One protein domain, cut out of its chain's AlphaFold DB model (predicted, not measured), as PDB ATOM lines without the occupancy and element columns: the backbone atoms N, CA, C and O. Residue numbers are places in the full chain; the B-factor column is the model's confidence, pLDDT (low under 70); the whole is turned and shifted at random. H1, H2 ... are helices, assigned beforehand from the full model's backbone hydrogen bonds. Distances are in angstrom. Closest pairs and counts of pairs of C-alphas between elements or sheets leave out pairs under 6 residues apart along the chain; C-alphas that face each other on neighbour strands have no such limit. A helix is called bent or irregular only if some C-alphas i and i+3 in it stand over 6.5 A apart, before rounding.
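What this domain is: This is residues 11 to 83 of the 194 residues of an uncharacterized protein of Rhizophagus irregularis (UniProt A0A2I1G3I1). Two long bent helices, H1 and H3, fold back along each other into a loose rod, with short H2 at the turn, where residues 49 to 54 stick out. The printed part has 73 residues with three named helices, H1, H2, H3: all helix. It is loose, with a radius of gyration of the C-alphas of 16.1 A and spans of 52, 24 and 15 A.

How they stand to each other: Look at H1, residues 12 to 36, and H3, residues 57 to 80: each was assigned as one helix by its hydrogen bonds but is bent, with C-alphas 22 and 25 6.7 A apart, 64 and 67 7.4 A. Arm H1b, residues 25 to 36, touches H3b, residues 67 to 80, with residues 27 to 31 alone, closest at C-alphas 27 and 68, 7.1 A. They run opposite ways at a shallow tilt of 9 degrees. H2, residues 43 to 48, is apart from H1b. Backbone O i to N i+4 pairs in H1b, H2 and H3b are within hydrogen-bond range.

Where its parts are: Find C-alpha 12 at (104.130, 158.296, 91.353), where H1 begins; H3b runs 20.0 A to C-alpha 80 at (102.362, 159.618, 100.895).

The domain as a whole: The printed part has no cut; residues 11, 52 to 55 and 83 have pLDDT under 70.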
ATOM      1  N   THR A  11     107.349 158.794  87.772       67.69
ATOM      2  CA  THR A  11     105.907 158.671  87.948       67.69
ATOM      3  C   THR A  11     105.639 158.201  89.373       67.69
ATOM      4  O   THR A  11     106.358 157.352  89.886       67.69
ATOM      5  N   PHE A  12     104.597 158.728  90.022       71.25
ATOM      6  CA  PHE A  12     104.130 158.296  91.353       71.25
ATOM      7  C   PHE A  12     104.109 156.761  91.518       71.25
ATOM      8  O   PHE A  12     104.382 156.238  92.595       71.25
ATOM      9  N   GLU A  13     103.847 156.045  90.424       71.94
ATOM     10  CA  GLU A  13     103.907 154.587  90.318       71.94
ATOM     11  C   GLU A  13     105.286 153.994  90.653       71.94
ATOM     12  O   GLU A  13     105.351 153.007  91.378       71.94
ATOM     13  N   GLU A  14     106.391 154.583  90.188       76.00
ATOM     14  CA  GLU A  14     107.749 154.096  90.473       76.00
ATOM     15  C   GLU A  14     108.094 154.268  91.956       76.00
ATOM     16  O   GLU A  14     108.614 153.348  92.591       76.00
ATOM     17  N   ASP A  15     107.734 155.417  92.530       75.94
ATOM     18  CA  ASP A  15     107.940 155.700  93.949       75.94
ATOM     19  C   ASP A  15     107.079 154.790  94.831       75.94
ATOM     20  O   ASP A  15     107.555 154.290  95.852       75.94
ATOM     21  N   PHE A  16     105.828 154.530  94.439       76.25
ATOM     22  CA  PHE A  16     104.940 153.603  95.138       76.25
ATOM     23  C   PHE A  16     105.456 152.162  95.075       76.25
ATOM     24  O   PHE A  16     105.570 151.505  96.109       76.25
ATOM     25  N   LEU A  17     105.835 151.673  93.890       77.56
ATOM     26  CA  LEU A  17     106.409 150.335  93.726       77.56
ATOM     27  C   LEU A  17     107.692 150.171  94.542       77.56
ATOM     28  O   LEU A  17     107.916 149.115  95.134       77.56
ATOM     29  N   LYS A  18     108.503 151.226  94.642       79.69
ATOM     30  CA  LYS A  18     109.693 151.225  95.485       79.69
ATOM     31  C   LYS A  18     109.358 151.168  96.976       79.69
ATOM     32  O   LYS A  18     110.001 150.411  97.694       79.69
ATOM     33  N   PHE A  19     108.334 151.874  97.452       81.25
ATOM     34  CA  PHE A  19     107.860 151.727  98.835       81.25
ATOM     35  C   PHE A  19     107.323 150.326  99.127       81.25
ATOM     36  O   PHE A  19     107.635 149.773 100.183       81.25
ATOM     37  N   ILE A  20     106.554 149.745  98.200       76.06
ATOM     38  CA  ILE A  20     106.081 148.362  98.315       76.06
ATOM     39  C   ILE A  20     107.268 147.398  98.335       76.06
ATOM     40  O   ILE A  20     107.263 146.471  99.130       76.06
ATOM     41  N   SER A  21     108.311 147.632  97.539       76.38
ATOM     42  CA  SER A  21     109.531 146.822  97.587       76.38
ATOM     43  C   SER A  21     110.282 146.981  98.915       76.38
ATOM     44  O   SER A  21     110.702 145.989  99.497       76.38
ATOM     45  N   ASP A  22     110.438 148.210  99.412       77.88
ATOM     46  CA  ASP A  22     111.238 148.510 100.607       77.88
ATOM     47  C   ASP A  22     110.533 148.063 101.909       77.88
ATOM     48  O   ASP A  22     111.191 147.692 102.882       77.88
ATOM     49  N   ASN A  23     109.194 148.083 101.945       72.31
ATOM     50  CA  ASN A  23     108.393 147.785 103.145       72.31
ATOM     51  C   ASN A  23     107.602 146.471 103.044       72.31
ATOM     52  O   ASN A  23     107.210 145.902 104.065       72.31
ATOM     53  N   GLY A  24     107.364 145.981 101.828       72.31
ATOM     54  CA  GLY A  24     106.601 144.765 101.568       72.31
ATOM     55  C   GLY A  24     107.316 143.514 102.052       72.31
ATOM     56  O   GLY A  24     106.661 142.630 102.587       72.31
ATOM     57  N   ASP A  25     108.646 143.464 101.973       73.31
ATOM     58  CA  ASP A  25     109.416 142.315 102.463       73.31
ATOM     59  C   ASP A  25     109.256 142.117 103.977       73.31
ATOM     60  O   ASP A  25     109.054 140.994 104.438       73.31
ATOM     61  N   LEU A  26     109.277 143.204 104.756       73.00
ATOM     62  CA  LEU A  26     109.060 143.159 106.207       73.00
ATOM     63  C   LEU A  26     107.628 142.734 106.548       73.00
ATOM     64  O   LEU A  26     107.426 141.912 107.441       73.00
ATOM     65  N   PHE A  27     106.642 143.247 105.809       71.31
ATOM     66  CA  PHE A  27     105.240 142.860 105.961       71.31
ATOM     67  C   PHE A  27     105.019 141.379 105.620       71.31
ATOM     68  O   PHE A  27     104.458 140.632 106.416       71.31
ATOM     69  N   LEU A  28     105.504 140.918 104.466       75.44
ATOM     70  CA  LEU A  28     105.371 139.528 104.035       75.44
ATOM     71  C   LEU A  28     106.121 138.572 104.963       75.44
ATOM     72  O   LEU A  28     105.631 137.473 105.213       75.44
ATOM     73  N   GLN A  29     107.269 138.979 105.508       75.75
ATOM     74  CA  GLN A  29     108.001 138.197 106.499       75.75
ATOM     75  C   GLN A  29     107.221 138.064 107.812       75.75
ATOM     76  O   GLN A  29     107.124 136.955 108.341       75.75
ATOM     77  N   ASP A  30     106.644 139.151 108.326       74.88
ATOM     78  CA  ASP A  30     105.827 139.128 109.545       74.88
ATOM     79  C   ASP A  30     104.575 138.259 109.354       74.88
ATOM     80  O   ASP A  30     104.306 137.352 110.147       74.88
ATOM     81  N   ILE A  31     103.886 138.420 108.221       74.81
ATOM     82  CA  ILE A  31     102.754 137.573 107.835       74.81
ATOM     83  C   ILE A  31     103.184 136.109 107.689       74.81
ATOM     84  O   ILE A  31     102.490 135.222 108.180       74.81
ATOM     85  N   ALA A  32     104.329 135.817 107.072       79.88
ATOM     86  CA  ALA A  32     104.824 134.449 106.917       79.88
ATOM     87  C   ALA A  32     105.145 133.788 108.266       79.88
ATOM     88  O   ALA A  32     104.815 132.617 108.468       79.88
ATOM     89  N   ILE A  33     105.744 134.526 109.206       80.25
ATOM     90  CA  ILE A  33     106.006 134.043 110.569       80.25
ATOM     91  C   ILE A  33     104.684 133.765 111.289       80.25
ATOM     92  O   ILE A  33     104.514 132.688 111.863       80.25
ATOM     93  N   GLN A  34     103.732 134.697 111.220       75.69
ATOM     94  CA  GLN A  34     102.412 134.539 111.832       75.69
ATOM     95  C   GLN A  34     101.670 133.331 111.249       75.69
ATOM     96  O   GLN A  34     101.206 132.479 112.006       75.69
ATOM     97  N   LEU A  35     101.634 133.196 109.919       80.75
ATOM     98  CA  LEU A  35     101.048 132.058 109.205       80.75
ATOM     99  C   LEU A  35     101.721 130.733 109.586       80.75
ATOM    100  O   LEU A  35     101.035 129.732 109.790       80.75
ATOM    101  N   GLY A  36     103.049 130.716 109.726       80.56
ATOM    102  CA  GLY A  36     103.798 129.529 110.143       80.56
ATOM    103  C   GLY A  36     103.366 129.009 111.516       80.56
ATOM    104  O   GLY A  36     103.309 127.800 111.744       80.56
ATOM    105  N   GLN A  37     102.953 129.907 112.409       81.69
ATOM    106  CA  GLN A  37     102.503 129.562 113.756       81.69
ATOM    107  C   GLN A  37     101.029 129.135 113.830       81.69
ATOM    108  O   GLN A  37     100.540 128.771 114.900       81.69
ATOM    109  N   PHE A  38     100.284 129.147 112.722       83.56
ATOM    110  CA  PHE A  38      98.838 128.892 112.727       83.56
ATOM    111  C   PHE A  38      98.449 127.501 113.209       83.56
ATOM    112  O   PHE A  38      97.423 127.330 113.882       83.56
ATOM    113  N   VAL A  39      99.273 126.517 112.859       77.06
ATOM    114  CA  VAL A  39      99.101 125.132 113.292       77.06
ATOM    115  C   VAL A  39      99.529 124.990 114.752       77.06
ATOM    116  O   VAL A  39      98.775 124.441 115.555       77.06
ATOM    117  N   GLU A  40     100.688 125.547 115.117       83.56
ATOM    118  CA  GLU A  40     101.279 125.432 116.457       83.56
ATOM    119  C   GLU A  40     100.443 126.128 117.539       83.56
ATOM    120  O   GLU A  40     100.170 125.552 118.591       83.56
ATOM    121  N   ASN A  41      99.939 127.328 117.254       83.62
ATOM    122  CA  ASN A  41      99.134 128.116 118.190       83.62
ATOM    123  C   ASN A  41      97.653 127.689 118.212       83.62
ATOM    124  O   ASN A  41      96.826 128.287 118.912       83.62
ATOM    125  N   GLY A  42      97.286 126.666 117.428       87.06
ATOM    126  CA  GLY A  42      95.915 126.167 117.318       87.06
ATOM    127  C   GLY A  42      94.933 127.201 116.762       87.06
ATOM    128  O   GLY A  42      93.726 127.090 116.995       87.06
ATOM    129  N   PHE A  43      95.430 128.213 116.045       88.25
ATOM    130  CA  PHE A  43      94.623 129.288 115.476       88.25
ATOM    131  C   PHE A  43      93.586 128.734 114.497       88.25
ATOM    132  O   PHE A  43      92.395 128.995 114.657       88.25
ATOM    133  N   LEU A  44      94.010 127.873 113.561       87.31
ATOM    134  CA  LEU A  44      93.099 127.229 112.604       87.31
ATOM    135  C   LEU A  44      92.031 126.408 113.322       87.31
ATOM    136  O   LEU A  44      90.859 126.446 112.954       87.31
ATOM    137  N   LYS A  45      92.410 125.716 114.402       88.69
ATOM    138  CA  LYS A  45      91.455 124.963 115.213       88.69
ATOM    139  C   LYS A  45      90.395 125.885 115.815       88.69
ATOM    140  O   LYS A  45      89.229 125.528 115.767       88.69
ATOM    141  N   LYS A  46      90.774 127.051 116.350       87.56
ATOM    142  CA  LYS A  46      89.829 128.041 116.902       87.56
ATOM    143  C   LYS A  46      88.954 128.678 115.819       87.56
ATOM    144  O   LYS A  46      87.762 128.856 116.039       87.56
ATOM    145  N   LEU A  47      89.522 128.982 114.652       87.06
ATOM    146  CA  LEU A  47      88.813 129.609 113.532       87.06
ATOM    147  C   LEU A  47      87.761 128.671 112.905       87.06
ATOM    148  O   LEU A  47      86.663 129.099 112.525       87.06
ATOM    149  N   PHE A  48      88.079 127.377 112.822       86.69
ATOM    150  CA  PHE A  48      87.226 126.349 112.222       86.69
ATOM    151  C   PHE A  48      86.457 125.492 113.235       86.69
ATOM    152  O   PHE A  48      85.748 124.572 112.819       86.69
ATOM    153  N   ASP A  49      86.542 125.783 114.537       87.75
ATOM    154  CA  ASP A  49      85.800 125.027 115.547       87.75
ATOM    155  C   ASP A  49      84.292 125.161 115.305       87.75
ATOM    156  O   ASP A  49      83.714 126.247 115.401       87.75
ATOM    157  N   LYS A  50      83.645 124.043 114.969       77.81
ATOM    158  CA  LYS A  50      82.201 123.988 114.707       77.81
ATOM    159  C   LYS A  50      81.378 124.002 115.996       77.81
ATOM    160  O   LYS A  50      80.176 124.235 115.928       77.81
ATOM    161  N   GLY A  51      82.001 123.742 117.150       70.12
ATOM    162  CA  GLY A  51      81.328 123.732 118.449       70.12
ATOM    163  C   GLY A  51      81.187 125.112 119.095       70.12
ATOM    164  O   GLY A  51      80.394 125.272 120.021       70.12
ATOM    165  N   SER A  52      81.934 126.115 118.622       64.81
ATOM    166  CA  SER A  52      81.938 127.453 119.214       64.81
ATOM    167  C   SER A  52      80.893 128.349 118.551       64.81
ATOM    168  O   SER A  52      81.163 129.043 117.575       64.81
ATOM    169  N   GLN A  53      79.671 128.316 119.080       64.94
ATOM    170  CA  GLN A  53      78.540 129.096 118.560       64.94
ATOM    171  C   GLN A  53      78.633 130.605 118.883       64.94
ATOM    172  O   GLN A  53      77.813 131.382 118.408       64.94
ATOM    173  N   THR A  54      79.626 131.024 119.678       69.25
ATOM    174  CA  THR A  54      79.769 132.391 120.216       69.25
ATOM    175  C   THR A  54      81.083 133.086 119.844       69.25
ATOM    176  O   THR A  54      81.319 134.198 120.307       69.25
ATOM    177  N   MET A  55      81.968 132.456 119.059       68.38
ATOM    178  CA  MET A  55      83.247 133.071 118.680       68.38
ATOM    179  C   MET A  55      83.085 133.940 117.432       68.38
ATOM    180  O   MET A  55      82.746 133.441 116.358       68.38
ATOM    181  N   ASP A  56      83.393 135.227 117.563       85.88
ATOM    182  CA  ASP A  56      83.499 136.137 116.428       85.88
ATOM    183  C   ASP A  56      84.806 135.866 115.661       85.88
ATOM    184  O   ASP A  56      85.914 136.142 116.129       85.88
ATOM    185  N   LYS A  57      84.670 135.271 114.473       86.56
ATOM    186  CA  LYS A  57      85.794 134.896 113.603       86.56
ATOM    187  C   LYS A  57      86.467 136.104 112.965       86.56
ATOM    188  O   LYS A  57      87.669 136.055 112.721       86.56
ATOM    189  N   ALA A  58      85.712 137.171 112.713       86.00
ATOM    190  CA  ALA A  58      86.270 138.407 112.189       86.00
ATOM    191  C   ALA A  58      87.137 139.069 113.262       86.00
ATOM    192  O   ALA A  58      88.284 139.405 112.988       86.00
ATOM    193  N   ALA A  59      86.654 139.137 114.507       86.12
ATOM    194  CA  ALA A  59      87.440 139.654 115.628       86.12
ATOM    195  C   ALA A  59      88.737 138.856 115.854       86.12
ATOM    196  O   ALA A  59      89.780 139.437 116.143       86.12
ATOM    197  N   LEU A  60      88.696 137.531 115.681       87.31
ATOM    198  CA  LEU A  60      89.880 136.678 115.791       87.31
ATOM    199  C   LEU A  60      90.906 136.942 114.671       87.31
ATOM    200  O   LEU A  60      92.105 136.929 114.937       87.31
ATOM    201  N   LEU A  61      90.451 137.188 113.439       86.75
ATOM    202  CA  LEU A  61      91.322 137.553 112.315       86.75
ATOM    203  C   LEU A  61      91.927 138.947 112.501       86.75
ATOM    204  O   LEU A  61      93.128 139.114 112.325       86.75
ATOM    205  N   VAL A  62      91.118 139.922 112.922       86.12
ATOM    206  CA  VAL A  62      91.579 141.287 113.220       86.12
ATOM    207  C   VAL A  62      92.583 141.281 114.368       86.12
ATOM    208  O   VAL A  62      93.618 141.921 114.277       86.12
ATOM    209  N   SER A  63      92.344 140.501 115.422       85.19
ATOM    210  CA  SER A  63      93.308 140.320 116.513       85.19
ATOM    211  C   SER A  63      94.647 139.743 116.048       85.19
ATOM    212  O   SER A  63      95.640 139.949 116.736       85.19
ATOM    213  N   MET A  64      94.664 138.962 114.967       84.06
ATOM    214  CA  MET A  64      95.874 138.298 114.481       84.06
ATOM    215  C   MET A  64      96.650 139.179 113.502       84.06
ATOM    216  O   MET A  64      97.863 139.283 113.607       84.06
ATOM    217  N   PHE A  65      95.953 139.813 112.559       83.06
ATOM    218  CA  PHE A  65      96.575 140.539 111.448       83.06
ATOM    219  C   PHE A  65      96.442 142.059 111.542       83.06
ATOM    220  O   PHE A  65      97.133 142.778 110.825       83.06
ATOM    221  N   GLY A  66      95.547 142.553 112.399       84.94
ATOM    222  CA  GLY A  66      95.194 143.967 112.491       84.94
ATOM    223  C   GLY A  66      96.392 144.840 112.831       84.94
ATOM    224  O   GLY A  66      96.627 145.811 112.134       84.94
ATOM    225  N   GLU A  67      97.217 144.445 113.804       81.81
ATOM    226  CA  GLU A  67      98.410 145.225 114.169       81.81
ATOM    227  C   GLU A  67      99.428 145.313 113.019       81.81
ATOM    228  O   GLU A  67     100.009 146.372 112.783       81.81
ATOM    229  N   SER A  68      99.622 144.225 112.265       78.75
ATOM    230  CA  SER A  68     100.538 144.209 111.114       78.75
ATOM    231  C   SER A  68     100.013 145.101 109.976       78.75
ATOM    232  O   SER A  68     100.765 145.868 109.370       78.75
ATOM    233  N   TRP A  69      98.695 145.092 109.750       77.19
ATOM    234  CA  TRP A  69      98.021 145.984 108.804       77.19
ATOM    235  C   TRP A  69      98.054 147.459 109.235       77.19
ATOM    236  O   TRP A  69      98.334 148.342 108.421       77.19
ATOM    237  N   ASP A  70      97.817 147.741 110.514       84.25
ATOM    238  CA  ASP A  70      97.855 149.090 111.085       84.25
ATOM    239  C   ASP A  70      99.259 149.698 110.951       84.25
ATOM    240  O   ASP A  70      99.412 150.868 110.597       84.25
ATOM    241  N   ASN A  71     100.303 148.891 111.159       80.06
ATOM    242  CA  ASN A  71     101.686 149.317 110.956       80.06
ATOM    243  C   ASN A  71     101.967 149.649 109.484       80.06
ATOM    244  O   ASN A  71     102.495 150.721 109.187       80.06
ATOM    245  N   PHE A  72     101.570 148.773 108.557       78.50
ATOM    246  CA  PHE A  72     101.759 148.996 107.122       78.50
ATOM    247  C   PHE A  72     101.035 150.262 106.634       78.50
ATOM    248  O   PHE A  72     101.629 151.115 105.972       78.50
ATOM    249  N   THR A  73      99.765 150.424 107.009       78.81
ATOM    250  CA  THR A  73      98.961 151.603 106.656       78.81
ATOM    251  C   THR A  73      99.516 152.886 107.269       78.81
ATOM    252  O   THR A  73      99.555 153.911 106.592       78.81
ATOM    253  N   THR A  74     100.025 152.839 108.505       82.81
ATOM    254  CA  THR A  74     100.691 153.985 109.143       82.81
ATOM    255  C   THR A  74     101.952 154.403 108.386       82.81
ATOM    256  O   THR A  74     102.181 155.600 108.182       82.81
ATOM    257  N   CYS A  75     102.760 153.439 107.936       77.00
ATOM    258  CA  CYS A  75     103.933 153.700 107.103       77.00
ATOM    259  C   CYS A  75     103.538 154.331 105.762       77.00
ATOM    260  O   CYS A  75     104.114 155.349 105.378       77.00
ATOM    261  N   ALA A  76     102.520 153.786 105.090       77.44
ATOM    262  CA  ALA A  76     102.027 154.317 103.820       77.44
ATOM    263  C   ALA A  76     101.490 155.751 103.970       77.44
ATOM    264  O   ALA A  76     101.882 156.646 103.222       77.44
ATOM    265  N   TYR A  77     100.667 155.998 104.991       78.88
ATOM    266  CA  TYR A  77     100.087 157.314 105.263       78.88
ATOM    267  C   TYR A  77     101.152 158.354 105.632       78.88
ATOM    268  O   TYR A  77     101.068 159.511 105.232       78.88
ATOM    269  N   SER A  78     102.188 157.953 106.371       78.88
ATOM    270  CA  SER A  78     103.296 158.852 106.716       78.88
ATOM    271  C   SER A  78     104.151 159.221 105.501       78.88
ATOM    272  O   SER A  78     104.707 160.317 105.462       78.88
ATOM    273  N   GLN A  79     104.264 158.319 104.521       77.88
ATOM    274  CA  GLN A  79     105.114 158.498 103.344       77.88
ATOM    275  C   GLN A  79     104.419 159.274 102.217       77.88
ATOM    276  O   GLN A  79     105.067 160.077 101.547       77.88
ATOM    277  N   TYR A  80     103.118 159.057 102.021       78.38
ATOM    278  CA  TYR A  80     102.362 159.618 100.895       78.38
ATOM    279  C   TYR A  80     101.241 160.576 101.305       78.38
ATOM    280  O   TYR A  80     100.655 161.232 100.447       78.38
ATOM    281  N   GLY A  81     100.966 160.700 102.604       73.56
ATOM    282  CA  GLY A  81      99.828 161.459 103.107       73.56
ATOM    283  C   GLY A  81      98.496 160.757 102.848       73.56
ATOM    284  O   GLY A  81      98.439 159.591 102.457       73.56
ATOM    285  N   ASP A  82      97.411 161.489 103.085       75.38
ATOM    286  CA  ASP A  82      96.071 161.074 102.682       75.38
ATOM    287  C   ASP A  82      96.021 161.021 101.152       75.38
ATOM    288  O   ASP A  82      95.971 162.060 100.493       75.38
ATOM    289  N   MET A  83      96.087 159.815 100.580       69.06
ATOM    290  CA  MET A  83      96.004 159.626  99.127       69.06
ATOM    291  C   MET A  83      94.637 160.046  98.563       69.06
ATOM    292  O   MET A  83      94.508 160.129  97.343       69.06
TER     293      MET A  83